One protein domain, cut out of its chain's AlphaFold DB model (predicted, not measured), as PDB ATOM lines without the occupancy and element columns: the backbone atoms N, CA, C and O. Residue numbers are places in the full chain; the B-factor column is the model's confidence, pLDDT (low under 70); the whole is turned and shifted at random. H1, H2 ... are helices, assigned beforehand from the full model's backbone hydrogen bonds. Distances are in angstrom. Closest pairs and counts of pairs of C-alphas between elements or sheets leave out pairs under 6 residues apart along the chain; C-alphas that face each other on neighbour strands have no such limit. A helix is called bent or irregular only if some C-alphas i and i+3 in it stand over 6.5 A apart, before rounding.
ATOM      1  N   ALA A 112     -25.147 -49.517  30.471       97.19
ATOM      2  CA  ALA A 112     -24.649 -48.347  31.192       97.19
ATOM      3  C   ALA A 112     -24.034 -47.283  30.266       97.19
ATOM      4  O   ALA A 112     -24.089 -46.098  30.570       97.19
ATOM      5  N   LYS A 113     -23.467 -47.689  29.124       96.56
ATOM      6  CA  LYS A 113     -22.977 -46.758  28.099       96.56
ATOM      7  C   LYS A 113     -24.087 -46.024  27.344       96.56
ATOM      8  O   LYS A 113     -23.778 -45.064  26.650       96.56
ATOM      9  N   GLU A 114     -25.328 -46.490  27.435       96.12
ATOM     10  CA  GLU A 114     -26.500 -45.837  26.843       96.12
ATOM     11  C   GLU A 114     -27.101 -44.769  27.776       96.12
ATOM     12  O   GLU A 114     -28.013 -44.059  27.364       96.12
ATOM     13  N   ASP A 115     -26.603 -44.643  29.013       95.25
ATOM     14  CA  ASP A 115     -27.024 -43.610  29.964       95.25
ATOM     15  C   ASP A 115     -26.609 -42.209  29.480       95.25
ATOM     16  O   ASP A 115     -25.457 -41.991  29.097       95.25
ATOM     17  N   GLU A 116     -27.552 -41.263  29.500       92.69
ATOM     18  CA  GLU A 116     -27.366 -39.916  28.943       92.69
ATOM     19  C   GLU A 116     -26.370 -39.063  29.746       92.69
ATOM     20  O   GLU A 116     -25.664 -38.238  29.162       92.69
ATOM     21  N   ASP A 117     -26.274 -39.272  31.062       92.81
ATOM     22  CA  ASP A 117     -25.461 -38.440  31.957       92.81
ATOM     23  C   ASP A 117     -24.022 -38.965  32.079       92.81
ATOM     24  O   ASP A 117     -23.044 -38.203  32.095       92.81
ATOM     25  N   TYR A 118     -23.881 -40.289  32.180       94.62
ATOM     26  CA  TYR A 118     -22.624 -40.939  32.548       94.62
ATOM     27  C   TYR A 118     -22.054 -41.856  31.463       94.62
ATOM     28  O   TYR A 118     -20.867 -42.190  31.530       94.62
ATOM     29  N   GLY A 119     -22.839 -42.249  30.455       92.19
ATOM     30  CA  GLY A 119     -22.448 -43.262  29.469       92.19
ATOM     31  C   GLY A 119     -21.167 -42.928  28.698       92.19
ATOM     32  O   GLY A 119     -20.292 -43.788  28.540       92.19
ATOM     33  N   ASP A 120     -20.999 -41.663  28.301       92.19
ATOM     34  CA  ASP A 120     -19.812 -41.170  27.586       92.19
ATOM     35  C   ASP A 120     -18.542 -41.129  28.454       92.19
ATOM     36  O   ASP A 120     -17.422 -41.151  27.935       92.19
ATOM     37  N   GLN A 121     -18.693 -41.103  29.780       91.12
ATOM     38  CA  GLN A 121     -17.578 -41.048  30.732       91.12
ATOM     39  C   GLN A 121     -17.010 -42.441  31.053       91.12
ATOM     40  O   GLN A 121     -15.940 -42.560  31.659       91.12
ATOM     41  N   LEU A 122     -17.707 -43.509  30.650       93.00
ATOM     42  CA  LEU A 122     -17.303 -44.886  30.918       93.00
ATOM     43  C   LEU A 122     -16.195 -45.340  29.960       93.00
ATOM     44  O   LEU A 122     -16.433 -45.682  28.799       93.00
ATOM     45  N   ASP A 123     -14.976 -45.435  30.487       92.19
ATOM     46  CA  ASP A 123     -13.820 -46.023  29.819       92.19
ATOM     47  C   ASP A 123     -13.818 -47.555  30.028       92.19
ATOM     48  O   ASP A 123     -13.657 -48.051  31.150       92.19
ATOM     49  N   PRO A 124     -13.960 -48.359  28.956       92.19
ATOM     50  CA  PRO A 124     -13.960 -49.817  29.062       92.19
ATOM     51  C   PRO A 124     -12.713 -50.407  29.736       92.19
ATOM     52  O   PRO A 124     -12.800 -51.480  30.327       92.19
ATOM     53  N   SER A 125     -11.560 -49.733  29.664       87.00
ATOM     54  CA  SER A 125     -10.315 -50.210  30.281       87.00
ATOM     55  C   SER A 125     -10.276 -50.011  31.799       87.00
ATOM     56  O   SER A 125      -9.531 -50.706  32.491       87.00
ATOM     57  N   LYS A 126     -11.095 -49.096  32.333       88.56
ATOM     58  CA  LYS A 126     -11.099 -48.726  33.755       88.56
ATOM     59  C   LYS A 126     -12.386 -49.150  34.447       88.56
ATOM     60  O   LYS A 126     -12.328 -49.847  35.455       88.56
ATOM     61  N   GLN A 127     -13.545 -48.769  33.912       95.19
ATOM     62  CA  GLN A 127     -14.824 -48.935  34.605       95.19
ATOM     63  C   GLN A 127     -15.518 -50.274  34.333       95.19
ATOM     64  O   GLN A 127     -16.392 -50.666  35.105       95.19
ATOM     65  N   PHE A 128     -15.117 -51.036  33.307       97.06
ATOM     66  CA  PHE A 128     -15.712 -52.357  33.057       97.06
ATOM     67  C   PHE A 128     -15.582 -53.304  34.263       97.06
ATOM     68  O   PHE A 128     -16.480 -54.096  34.554       97.06
ATOM     69  N   SER A 129     -14.490 -53.172  35.017       95.69
ATOM     70  CA  SER A 129     -14.215 -53.978  36.206       95.69
ATOM     71  C   SER A 129     -15.231 -53.795  37.339       95.69
ATOM     72  O   SER A 129     -15.394 -54.710  38.144       95.69
ATOM     73  N   PHE A 130     -15.971 -52.679  37.399       97.50
ATOM     74  CA  PHE A 130     -17.082 -52.544  38.351       97.50
ATOM     75  C   PHE A 130     -18.172 -53.590  38.088       97.50
ATOM     76  O   PHE A 130     -18.710 -54.191  39.016       97.50
ATOM     77  N   PHE A 131     -18.453 -53.897  36.824       97.50
ATOM     78  CA  PHE A 131     -19.462 -54.889  36.472       97.50
ATOM     79  C   PHE A 131     -18.952 -56.298  36.779       97.50
ATOM     80  O   PHE A 131     -19.636 -57.068  37.455       97.50
ATOM     81  N   THR A 132     -17.719 -56.614  36.371       95.38
ATOM     82  CA  THR A 132     -17.170 -57.970  36.521       95.38
ATOM     83  C   THR A 132     -16.771 -58.333  37.945       95.38
ATOM     84  O   THR A 132     -16.847 -59.512  38.290       95.38
ATOM     85  N   GLN A 133     -16.347 -57.365  38.768       95.00
ATOM     86  CA  GLN A 133     -15.790 -57.622  40.105       95.00
ATOM     87  C   GLN A 133     -16.694 -57.174  41.257       95.00
ATOM     88  O   GLN A 133     -16.542 -57.688  42.369       95.00
ATOM     89  N   ILE A 134     -17.631 -56.253  41.011       96.88
ATOM     90  CA  ILE A 134     -18.543 -55.725  42.033       96.88
ATOM     91  C   ILE A 134     -19.961 -56.253  41.789       96.88
ATOM     92  O   ILE A 134     -20.405 -57.137  42.523       96.88
ATOM     93  N   ILE A 135     -20.639 -55.803  40.724       96.62
ATOM     94  CA  ILE A 135     -22.057 -56.131  40.470       96.62
ATOM     95  C   ILE A 135     -22.260 -57.641  40.284       96.62
ATOM     96  O   ILE A 135     -22.972 -58.275  41.057       96.62
ATOM     97  N   PHE A 136     -21.607 -58.266  39.298       95.31
ATOM     98  CA  PHE A 136     -21.862 -59.677  38.960       95.31
ATOM     99  C   PHE A 136     -21.173 -60.687  39.895       95.31
ATOM    100  O   PHE A 136     -21.271 -61.906  39.702       95.31
ATOM    101  N   VAL A 137     -20.512 -60.197  40.946       93.12
ATOM    102  CA  VAL A 137     -19.981 -61.002  42.057       93.12
ATOM    103  C   VAL A 137     -20.935 -61.004  43.258       93.12
ATOM    104  O   VAL A 137     -20.892 -61.941  44.060       93.12
ATOM    105  N   ARG A 138     -21.810 -59.998  43.382       95.06
ATOM    106  CA  ARG A 138     -22.725 -59.810  44.517       95.06
ATOM    107  C   ARG A 138     -24.187 -59.899  44.066       95.06
ATOM    108  O   ARG A 138     -24.679 -58.977  43.420       95.06
ATOM    109  N   PRO A 139     -24.893 -61.008  44.360       95.12
ATOM    110  CA  PRO A 139     -26.315 -61.145  44.055       95.12
ATOM    111  C   PRO A 139     -27.166 -59.980  44.565       95.12
ATOM    112  O   PRO A 139     -28.044 -59.535  43.839       95.12
ATOM    113  N   GLU A 140     -26.841 -59.447  45.740       97.19
ATOM    114  CA  GLU A 140     -27.535 -58.338  46.393       97.19
ATOM    115  C   GLU A 140     -27.505 -57.068  45.532       97.19
ATOM    116  O   GLU A 140     -28.507 -56.379  45.397       97.19
ATOM    117  N   LEU A 141     -26.378 -56.779  44.871       97.31
ATOM    118  CA  LEU A 141     -26.278 -55.617  43.981       97.31
ATOM    119  C   LEU A 141     -27.052 -55.819  42.677       97.31
ATOM    120  O   LEU A 141     -27.565 -54.857  42.115       97.31
ATOM    121  N   ARG A 142     -27.155 -57.060  42.191       96.56
ATOM    122  CA  ARG A 142     -27.995 -57.376  41.024       96.56
ATOM    123  C   ARG A 142     -29.477 -57.275  41.357       96.56
ATOM    124  O   ARG A 142     -30.243 -56.834  40.510       96.56
ATOM    125  N   GLU A 143     -29.861 -57.687  42.561       97.06
ATOM    126  CA  GLU A 143     -31.222 -57.529  43.076       97.06
ATOM    127  C   GLU A 143     -31.575 -56.054  43.246       97.06
ATOM    128  O   GLU A 143     -32.626 -55.637  42.772       97.06
ATOM    129  N   TRP A 144     -30.671 -55.265  43.839       97.88
ATOM    130  CA  TRP A 144     -30.808 -53.815  43.956       97.88
ATOM    131  C   TRP A 144     -31.099 -53.206  42.573       97.88
ATOM    132  O   TRP A 144     -32.208 -52.735  42.328       97.88
ATOM    133  N   LEU A 145     -30.189 -53.388  41.607       97.88
ATOM    134  CA  LEU A 145     -30.323 -52.874  40.233       97.88
ATOM    135  C   LEU A 145     -31.485 -53.484  39.412       97.88
ATOM    136  O   LEU A 145     -31.669 -53.129  38.243       97.88
ATOM    137  N   ASP A 146     -32.252 -54.411  39.990       97.81
ATOM    138  CA  ASP A 146     -33.326 -55.166  39.347       97.81
ATOM    139  C   ASP A 146     -32.876 -55.801  38.017       97.81
ATOM    140  O   ASP A 146     -33.428 -55.540  36.943       97.81
ATOM    141  N   TRP A 147     -31.797 -56.591  38.075       97.81
ATOM    142  CA  TRP A 147     -31.268 -57.314  36.918       97.81
ATOM    143  C   TRP A 147     -32.253 -58.380  36.429       97.81
ATOM    144  O   TRP A 147     -32.560 -59.351  37.124       97.81
ATOM    145  N   ASP A 148     -32.694 -58.237  35.184       97.25
ATOM    146  CA  ASP A 148     -33.533 -59.207  34.498       97.25
ATOM    147  C   ASP A 148     -32.656 -60.232  33.771       97.25
ATOM    148  O   ASP A 148     -32.031 -59.919  32.761       97.25
ATOM    149  N   GLU A 149     -32.616 -61.473  34.258       93.62
ATOM    150  CA  GLU A 149     -31.808 -62.542  33.648       93.62
ATOM    151  C   GLU A 149     -32.289 -62.940  32.239       93.62
ATOM    152  O   GLU A 149     -31.495 -63.423  31.430       93.62
ATOM    153  N   ALA A 150     -33.576 -62.747  31.926       92.94
ATOM    154  CA  ALA A 150     -34.146 -63.117  30.632       92.94
ATOM    155  C   ALA A 150     -33.873 -62.043  29.573       92.94
ATOM    156  O   ALA A 150     -33.492 -62.362  28.449       92.94
ATOM    157  N   GLN A 151     -34.055 -60.773  29.940       93.88
ATOM    158  CA  GLN A 151     -33.793 -59.622  29.071       93.88
ATOM    159  C   GLN A 151     -32.332 -59.165  29.107       93.88
ATOM    160  O   GLN A 151     -31.917 -58.387  28.251       93.88
ATOM    161  N   ARG A 152     -31.561 -59.647  30.089       94.44
ATOM    162  CA  ARG A 152     -30.143 -59.344  30.315       94.44
ATOM    163  C   ARG A 152     -29.867 -57.849  30.411       94.44
ATOM    164  O   ARG A 152     -28.985 -57.314  29.740       94.44
ATOM    165  N   ARG A 153     -30.663 -57.189  31.248       97.00
ATOM    166  CA  ARG A 153     -30.611 -55.745  31.475       97.00
ATOM    167  C   ARG A 153     -31.029 -55.400  32.898       97.00
ATOM    168  O   ARG A 153     -31.851 -56.096  33.491       97.00
ATOM    169  N   PHE A 154     -30.515 -54.294  33.413       98.12
ATOM    170  CA  PHE A 154     -31.020 -53.649  34.619       98.12
ATOM    171  C   PHE A 154     -32.362 -52.992  34.307       98.12
ATOM    172  O   PHE A 154     -32.489 -52.270  33.314       98.12
ATOM    173  N   ARG A 155     -33.379 -53.247  35.128       97.75
ATOM    174  CA  ARG A 155     -34.698 -52.615  34.976       97.75
ATOM    175  C   ARG A 155     -34.834 -51.352  35.816       97.75
ATOM    176  O   ARG A 155     -35.640 -50.491  35.474       97.75
ATOM    177  N   ASN A 156     -34.030 -51.213  36.870       97.31
ATOM    178  CA  ASN A 156     -34.047 -50.033  37.718       97.31
ATOM    179  C   ASN A 156     -33.050 -48.973  37.224       97.31
ATOM    180  O   ASN A 156     -31.891 -48.943  37.638       97.31
ATOM    181  N   ALA A 157     -33.516 -48.100  36.327       95.12
ATOM    182  CA  ALA A 157     -32.696 -47.032  35.756       95.12
ATOM    183  C   ALA A 157     -32.216 -46.020  36.810       95.12
ATOM    184  O   ALA A 157     -31.071 -45.582  36.747       95.12
ATOM    185  N   GLU A 158     -33.045 -45.696  37.809       96.06
ATOM    186  CA  GLU A 158     -32.680 -44.757  38.878       96.06
ATOM    187  C   GLU A 158     -31.475 -45.268  39.676       96.06
ATOM    188  O   GLU A 158     -30.510 -44.543  39.909       96.06
ATOM    189  N   GLN A 159     -31.492 -46.544  40.063       96.88
ATOM    190  CA  GLN A 159     -30.391 -47.129  40.823       96.88
ATOM    191  C   GLN A 159     -29.137 -47.350  39.981       96.88
ATOM    192  O   GLN A 159     -28.027 -47.183  40.487       96.88
ATOM    193  N   LEU A 160     -29.297 -47.676  38.694       97.38
ATOM    194  CA  LEU A 160     -28.166 -47.717  37.772       97.38
ATOM    195  C   LEU A 160     -27.508 -46.336  37.674       97.38
ATOM    196  O   LEU A 160     -26.299 -46.240  37.858       97.38
ATOM    197  N   ASN A 161     -28.290 -45.274  37.483       96.75
ATOM    198  CA  ASN A 161     -27.787 -43.902  37.424       96.75
ATOM    199  C   ASN A 161     -27.078 -43.495  38.732       96.75
ATOM    200  O   ASN A 161     -25.960 -42.983  38.685       96.75
ATOM    201  N   LYS A 162     -27.630 -43.847  39.907       96.06
ATOM    202  CA  LYS A 162     -26.938 -43.680  41.203       96.06
ATOM    203  C   LYS A 162     -25.596 -44.410  41.251       96.06
ATOM    204  O   LYS A 162     -24.595 -43.842  41.672       96.06
ATOM    205  N   PHE A 163     -25.551 -45.663  40.810       97.56
ATOM    206  CA  PHE A 163     -24.304 -46.422  40.785       97.56
ATOM    207  C   PHE A 163     -23.256 -45.773  39.872       97.56
ATOM    208  O   PHE A 163     -22.088 -45.665  40.248       97.56
ATOM    209  N   LEU A 164     -23.671 -45.308  38.690       97.19
ATOM    210  CA  LEU A 164     -22.795 -44.619  37.743       97.19
ATOM    211  C   LEU A 164     -22.300 -43.276  38.289       97.19
ATOM    212  O   LEU A 164     -21.114 -42.974  38.148       97.19
ATOM    213  N   SER A 165     -23.152 -42.518  38.985       95.62
ATOM    214  CA  SER A 165     -22.746 -41.266  39.628       95.62
ATOM    215  C   SER A 165     -21.679 -41.496  40.699       95.62
ATOM    216  O   SER A 165     -20.701 -40.750  40.755       95.62
ATOM    217  N   TRP A 166     -21.781 -42.579  41.480       96.56
ATOM    218  CA  TRP A 166     -20.764 -42.948  42.471       96.56
ATOM    219  C   TRP A 166     -19.426 -43.349  41.842       96.56
ATOM    220  O   TRP A 166     -18.374 -43.088  42.434       96.56
ATOM    221  N   ILE A 167     -19.444 -43.964  40.652       95.69
ATOM    222  CA  ILE A 167     -18.228 -44.221  39.866       95.69
ATOM    223  C   ILE A 167     -17.626 -42.898  39.390       95.69
ATOM    224  O   ILE A 167     -16.431 -42.670  39.571       95.69
ATOM    225  N   ALA A 168     -18.439 -42.023  38.792       93.81
ATOM    226  CA  ALA A 168     -17.986 -40.753  38.229       93.81
ATOM    227  C   ALA A 168     -17.404 -39.816  39.301       93.81
ATOM    228  O   ALA A 168     -16.388 -39.157  39.072       93.81
ATOM    229  N   SER A 169     -17.993 -39.807  40.499       93.12
ATOM    230  CA  SER A 169     -17.527 -39.014  41.637       93.12
ATOM    231  C   SER A 169     -16.411 -39.686  42.449       93.12
ATOM    232  O   SER A 169     -16.003 -39.141  43.471       93.12
ATOM    233  N   ASN A 170     -15.931 -40.868  42.043       93.81
ATOM    234  CA  ASN A 170     -14.945 -41.681  42.771       93.81
ATOM    235  C   ASN A 170     -15.332 -42.011  44.229       93.81
ATOM    236  O   ASN A 170     -14.459 -42.226  45.069       93.81
ATOM    237  N   LYS A 171     -16.631 -42.073  44.549       95.88
ATOM    238  CA  LYS A 171     -17.108 -42.500  45.879       95.88
ATOM    239  C   LYS A 171     -16.906 -43.990  46.115       95.88
ATOM    240  O   LYS A 171     -16.791 -44.431  47.259       95.88
ATOM    241  N   ILE A 172     -16.880 -44.757  45.029       97.12
ATOM    242  CA  ILE A 172     -16.586 -46.184  45.033       97.12
ATOM    243  C   ILE A 172     -15.383 -46.484  44.150       97.12
ATOM    244  O   ILE A 172     -15.133 -45.818  43.147       97.12
ATOM    245  N   ASP A 173     -14.667 -47.539  44.510       96.81
ATOM    246  CA  ASP A 173     -13.544 -48.070  43.751       96.81
ATOM    247  C   ASP A 173     -13.706 -49.573  43.482       96.81
ATOM    248  O   ASP A 173     -14.601 -50.248  44.007       96.81
ATOM    249  N   ILE A 174     -12.829 -50.123  42.644       95.50
ATOM    250  CA  ILE A 174     -12.786 -51.562  42.374       95.50
ATOM    251  C   ILE A 174     -11.982 -52.220  43.496       95.50
ATOM    252  O   ILE A 174     -10.789 -52.492  43.364       95.50
ATOM    253  N   SER A 175     -12.636 -52.445  44.634       96.56
ATOM    254  CA  SER A 175     -12.010 -53.054  45.804       96.56
ATOM    255  C   SER A 175     -12.946 -54.026  46.531       96.56
ATOM    256  O   SER A 175     -14.173 -53.956  46.392       96.56
ATOM    257  N   PRO A 176     -12.391 -54.927  47.366       96.12
ATOM    258  CA  PRO A 176     -13.186 -55.705  48.310       96.12
ATOM    259  C   PRO A 176     -14.045 -54.829  49.229       96.12
ATOM    260  O   PRO A 176     -15.126 -55.261  49.610       96.12
ATOM    261  N   THR A 177     -13.608 -53.601  49.549       97.12
ATOM    262  CA  THR A 177     -14.393 -52.671  50.371       97.12
ATOM    263  C   THR A 177     -15.724 -52.348  49.694       97.12
ATOM    264  O   THR A 177     -16.772 -52.606  50.280       97.12
ATOM    265  N   THR A 178     -15.716 -51.889  48.440       97.81
ATOM    266  CA  THR A 178     -16.961 -51.640  47.692       97.81
ATOM    267  C   THR A 178     -17.814 -52.890  47.592       97.81
ATOM    268  O   THR A 178     -18.999 -52.875  47.912       97.81
ATOM    269  N   ARG A 179     -17.194 -54.007  47.207       96.75
ATOM    270  CA  ARG A 179     -17.872 -55.290  47.016       96.75
ATOM    271  C   ARG A 179     -18.575 -55.795  48.283       96.75
ATOM    272  O   ARG A 179     -19.612 -56.443  48.180       96.75
ATOM    273  N   ASP A 180     -17.994 -55.565  49.456       96.00
ATOM    274  CA  ASP A 180     -18.458 -56.175  50.705       96.00
ATOM    275  C   ASP A 180     -19.320 -55.223  51.539       96.00
ATOM    276  O   ASP A 180     -20.236 -55.686  52.215       96.00
ATOM    277  N   TYR A 181     -19.066 -53.912  51.489       96.94
ATOM    278  CA  TYR A 181     -19.755 -52.931  52.332       96.94
ATOM    279  C   TYR A 181     -20.889 -52.210  51.613       96.94
ATOM    280  O   TYR A 181     -21.876 -51.903  52.272       96.94
ATOM    281  N   LEU A 182     -20.827 -52.005  50.291       97.62
ATOM    282  CA  LEU A 182     -21.943 -51.380  49.572       97.62
ATOM    283  C   LEU A 182     -23.266 -52.157  49.764       97.62
ATOM    284  O   LEU A 182     -24.256 -51.525  50.121       97.62
ATOM    285  N   PRO A 183     -23.306 -53.505  49.661       97.56
ATOM    286  CA  PRO A 183     -24.518 -54.259  49.986       97.56
ATOM    287  C   PRO A 183     -24.979 -54.079  51.438       97.56
ATOM    288  O   PRO A 183     -26.175 -54.005  51.697       97.56
ATOM    289  N   GLN A 184     -24.049 -53.980  52.395       96.06
ATOM    290  CA  GLN A 184     -24.413 -53.748  53.797       96.06
ATOM    291  C   GLN A 184     -25.120 -52.400  53.950       96.06
ATOM    292  O   GLN A 184     -26.184 -52.352  54.555       96.06
ATOM    293  N   LEU A 185     -24.578 -51.332  53.358       96.81
ATOM    294  CA  LEU A 185     -25.190 -50.001  53.414       96.81
ATOM    295  C   LEU A 185     -26.593 -49.985  52.795       96.81
ATOM    296  O   LEU A 185     -27.495 -49.372  53.351       96.81
ATOM    297  N   LEU A 186     -26.774 -50.667  51.661       97.00
ATOM    298  CA  LEU A 186     -28.030 -50.662  50.908       97.00
ATOM    299  C   LEU A 186     -29.151 -51.470  51.576       97.00
ATOM    300  O   LEU A 186     -30.315 -51.090  51.474       97.00
ATOM    301  N   PHE A 187     -28.815 -52.585  52.231       96.38
ATOM    302  CA  PHE A 187     -29.811 -53.557  52.693       96.38
ATOM    303  C   PHE A 187     -29.945 -53.659  54.216       96.38
ATOM    304  O   PHE A 187     -30.941 -54.212  54.683       96.38
ATOM    305  N   GLN A 188     -28.988 -53.152  54.999       95.06
ATOM    306  CA  GLN A 188     -29.039 -53.225  56.462       95.06
ATOM    307  C   GLN A 188     -29.593 -51.920  57.051       95.06
ATOM    308  O   GLN A 188     -28.943 -50.873  56.949       95.06
ATOM    309  N   PRO A 189     -30.785 -51.945  57.682       93.62
ATOM    310  CA  PRO A 189     -31.419 -50.739  58.212       93.62
ATOM    311  C   PRO A 189     -30.569 -49.991  59.247       93.62
ATOM    312  O   PRO A 189     -30.668 -48.769  59.349       93.62
ATOM    313  N   GLU A 190     -29.716 -50.695  59.996       94.38
ATOM    314  CA  GLU A 190     -28.821 -50.110  61.001       94.38
ATOM    315  C   GLU A 190     -27.735 -49.185  60.430       94.38
ATOM    316  O   GLU A 190     -27.091 -48.461  61.194       94.38
ATOM    317  N   TYR A 191     -27.521 -49.196  59.111       95.94
ATOM    318  CA  TYR A 191     -26.540 -48.350  58.425       95.94
ATOM    319  C   TYR A 191     -27.181 -47.280  57.539       95.94
ATOM    320  O   TYR A 191     -26.481 -46.626  56.767       95.94
ATOM    321  N   ARG A 192     -28.494 -47.057  57.668       94.88
ATOM    322  CA  ARG A 192     -29.230 -46.087  56.850       94.88
ATOM    323  C   ARG A 192     -28.679 -44.665  56.951       94.88
ATOM    324  O   ARG A 192     -28.563 -43.991  55.938       94.88
ATOM    325  N   ASP A 193     -28.289 -44.226  58.141       95.62
ATOM    326  CA  ASP A 193     -27.691 -42.903  58.343       95.62
ATOM    327  C   ASP A 193     -26.305 -42.776  57.683       95.62
ATOM    328  O   ASP A 193     -25.927 -41.706  57.208       95.62
ATOM    329  N   ILE A 194     -25.550 -43.880  57.604       96.31
ATOM    330  CA  ILE A 194     -24.280 -43.936  56.870       96.31
ATOM    331  C   ILE A 194     -24.549 -43.886  55.363       96.31
ATOM    332  O   ILE A 194     -23.845 -43.169  54.658       96.31
ATOM    333  N   LEU A 195     -25.569 -44.602  54.874       96.69
ATOM    334  CA  LEU A 195     -25.980 -44.558  53.470       96.69
ATOM    335  C   LEU A 195     -26.427 -43.148  53.059       96.69
ATOM    336  O   LEU A 195     -25.978 -42.650  52.034       96.69
ATOM    337  N   GLU A 196     -27.240 -42.474  53.873       95.81
ATOM    338  CA  GLU A 196     -27.668 -41.091  53.615       95.81
ATOM    339  C   GLU A 196     -26.463 -40.135  53.540       95.81
ATOM    340  O   GLU A 196     -26.384 -39.285  52.651       95.81
ATOM    341  N   ALA A 197     -25.472 -40.314  54.422       95.56
ATOM    342  CA  ALA A 197     -24.222 -39.555  54.379       95.56
ATOM    343  C   ALA A 197     -23.309 -39.932  53.196       95.56
ATOM    344  O   ALA A 197     -22.495 -39.116  52.778       95.56
ATOM    345  N   PHE A 198     -23.402 -41.154  52.675       96.88
ATOM    346  CA  PHE A 198     -22.703 -41.598  51.468       96.88
ATOM    347  C   PHE A 198     -23.353 -41.032  50.198       96.88
ATOM    348  O   PHE A 198     -22.656 -40.642  49.263       96.88
ATOM    349  N   GLU A 199     -24.684 -40.940  50.154       94.94
ATOM    350  CA  GLU A 199     -25.426 -40.440  48.991       94.94
ATOM    351  C   GLU A 199     -25.318 -38.911  48.810       94.94
ATOM    352  O   GLU A 199     -25.443 -38.438  47.682       94.94
ATOM    353  N   SER A 200     -25.008 -38.133  49.854       93.19
ATOM    354  CA  SER A 200     -24.874 -36.663  49.770       93.19
ATOM    355  C   SER A 200     -23.692 -36.202  48.898       93.19
ATOM    356  O   SER A 200     -22.680 -36.886  48.830       93.19
ATOM    357  N   GLU A 201     -23.773 -35.054  48.209       78.94
ATOM    358  CA  GLU A 201     -22.768 -34.633  47.201       78.94
ATOM    359  C   GLU A 201     -21.320 -34.581  47.724       78.94
ATOM    360  O   GLU A 201     -20.437 -35.196  47.128       78.94
ATOM    361  N   GLU A 202     -21.083 -33.952  48.878       81.12
ATOM    362  CA  GLU A 202     -19.785 -33.942  49.587       81.12
ATOM    363  C   GLU A 202     -19.684 -35.066  50.636       81.12
ATOM    364  O   GLU A 202     -19.041 -34.941  51.679       81.12
ATOM    365  N   GLY A 203     -20.410 -36.151  50.384       86.19
ATOM    366  CA  GLY A 203     -20.587 -37.264  51.296       86.19
ATOM    367  C   GLY A 203     -19.356 -38.140  51.478       86.19
ATOM    368  O   GLY A 203     -18.258 -37.882  50.987       86.19
ATOM    369  N   LEU A 204     -19.564 -39.221  52.215       93.12
ATOM    370  CA  LEU A 204     -18.523 -40.200  52.508       93.12
ATOM    371  C   LEU A 204     -18.155 -40.992  51.249       93.12
ATOM    372  O   LEU A 204     -19.019 -41.314  50.436       93.12
ATOM    373  N   ASP A 205     -16.888 -41.385  51.136       97.00
ATOM    374  CA  ASP A 205     -16.505 -42.477  50.248       97.00
ATOM    375  C   ASP A 205     -16.754 -43.840  50.916       97.00
ATOM    376  O   ASP A 205     -17.064 -43.960  52.110       97.00
ATOM    377  N   ILE A 206     -16.624 -44.905  50.131       97.62
ATOM    378  CA  ILE A 206     -16.902 -46.269  50.578       97.62
ATOM    379  C   ILE A 206     -15.946 -46.776  51.671       97.62
ATOM    380  O   ILE A 206     -16.327 -47.631  52.476       97.62
ATOM    381  N   HIS A 207     -14.717 -46.254  51.749       97.62
ATOM    382  CA  HIS A 207     -13.739 -46.641  52.772       97.62
ATOM    383  C   HIS A 207     -14.040 -45.971  54.108       97.62
ATOM    384  O   HIS A 207     -13.957 -46.613  55.158       97.62
ATOM    385  N   GLU A 208     -14.469 -44.715  54.070       96.94
ATOM    386  CA  GLU A 208     -14.969 -43.999  55.235       96.94
ATOM    387  C   GLU A 208     -16.277 -44.625  55.751       96.94
ATOM    388  O   GLU A 208     -16.441 -44.817  56.961       96.94
ATOM    389  N   CYS A 209     -17.167 -45.068  54.857       97.06
ATOM    390  CA  CYS A 209     -18.344 -45.849  55.245       97.06
ATOM    391  C   CYS A 209     -17.959 -47.158  55.940       97.06
ATOM    392  O   CYS A 209     -18.486 -47.471  57.010       97.06
ATOM    393  N   ARG A 210     -17.000 -47.905  55.375       97.12
ATOM    394  CA  ARG A 210     -16.460 -49.121  55.998       97.12
ATOM    395  C   ARG A 210     -15.961 -48.852  57.413       97.12
ATOM    396  O   ARG A 210     -16.272 -49.633  58.307       97.12
ATOM    397  N   ARG A 211     -15.209 -47.768  57.634       95.88
ATOM    398  CA  ARG A 211     -14.701 -47.410  58.968       95.88
ATOM    399  C   ARG A 211     -15.845 -47.267  59.973       95.88
ATOM    400  O   ARG A 211     -15.792 -47.873  61.039       95.88
ATOM    401  N   ARG A 212     -16.902 -46.539  59.608       95.31
ATOM    402  CA  ARG A 212     -18.077 -46.327  60.471       95.31
ATOM    403  C   ARG A 212     -18.869 -47.606  60.730       95.31
ATOM    404  O   ARG A 212     -19.335 -47.818  61.846       95.31
ATOM    405  N   VAL A 213     -19.001 -48.467  59.721       95.12
ATOM    406  CA  VAL A 213     -19.628 -49.789  59.871       95.12
ATOM    407  C   VAL A 213     -18.831 -50.657  60.850       95.12
ATOM    408  O   VAL A 213     -19.407 -51.228  61.773       95.12
ATOM    409  N   GLU A 214     -17.506 -50.723  60.706       93.12
ATOM    410  CA  GLU A 214     -16.633 -51.507  61.592       93.12
ATOM    411  C   GLU A 214     -16.597 -50.968  63.031       93.12
ATOM    412  O   GLU A 214     -16.518 -51.749  63.975       93.12
ATOM    413  N   GLU A 215     -16.722 -49.654  63.229       91.56
ATOM    414  CA  GLU A 215     -16.835 -49.046  64.564       91.56
ATOM    415  C   GLU A 215     -18.114 -49.446  65.305       91.56
ATOM    416  O   GLU A 215     -18.120 -49.497  66.537       91.56
ATOM    417  N   ARG A 216     -19.187 -49.751  64.567       89.62
ATOM    418  CA  ARG A 216     -20.453 -50.238  65.133       89.62
ATOM    419  C   ARG A 216     -20.446 -51.736  65.397       89.62
ATOM    420  O   ARG A 216     -21.250 -52.205  66.203       89.62
ATOM    421  N   LYS A 217     -19.577 -52.497  64.728       85.00
ATOM    422  CA  LYS A 217     -19.490 -53.937  64.963       85.00
ATOM    423  C   LYS A 217     -18.949 -54.190  66.370       85.00
ATOM    424  O   LYS A 217     -17.976 -53.554  66.786       85.00
TER     425      LYS A 217
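Overview. This is residues 112 to 217 of the 291 residues of an uncharacterized protein of marine sediment metagenome (UniProt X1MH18). At one end of this model the helical hairpin of H5 and H6 packs with H4, which makes a corner with H5 and stands steeply to H6. The other end is looser: H3, near the middle, and the short H1 and H2 sit among long loops, residues 112 to 127 and 145 to 156. The 106 printed residues have six named helices, H1 to H6 in order, and no named strand: all helix. The whole is compact, radius of gyration of the C-alphas 13.5 A, spanning 39 by 28 by 22 A.

Arrangement. Start at H4, residues 176 to 187, neither bent nor irregular, but only just: C-alphas 180 and 183 are 6.4 A apart. With residues 177 to 182 alone it touches H6, residues 206 to 216, at a steep tilt of 65 degrees; the closest C-alphas, Thr 178 and Ile 206, are 6.1 A apart. With residues 184 to 186 alone it touches H5, residues 189 to 199, only at the corner; the closest C-alphas, Leu 185 and Tyr 191, are 5.4 A apart. H5 is irregular, C-alphas 190 and 193 being 7.8 A apart. H5 and H6 form a hairpin at a shallow tilt of 29 degrees; their closest C-alphas, Ile 194 and Cys 209, are 6.4 A apart. H1, residues 128 to 133, H2, residues 139 to 144, and H3, residues 157 to 168, touch no helix. Every O i to N i+4 pair is within hydrogen-bond range in H1, H2, H3 and H6, but 6 of 8 in H4 and 5 of 7 in H5.

Along the chain. Find C-alpha 128 at (-15.712, -52.357, 33.057), where H1 begins. H3 measures 16.2 A, H4 17.3 A, H5 15.1 A and H6 15.5 A, ending at C-alpha 216, (-20.453, -50.238, 65.133).

Size, cuts and confidence. The farthest C-alphas, Gln 151 and Glu 215, are 40.7 A apart. The printed part has no cut, the link from H2 to H3 is long, and no printed residue is under 70 in pLDDT.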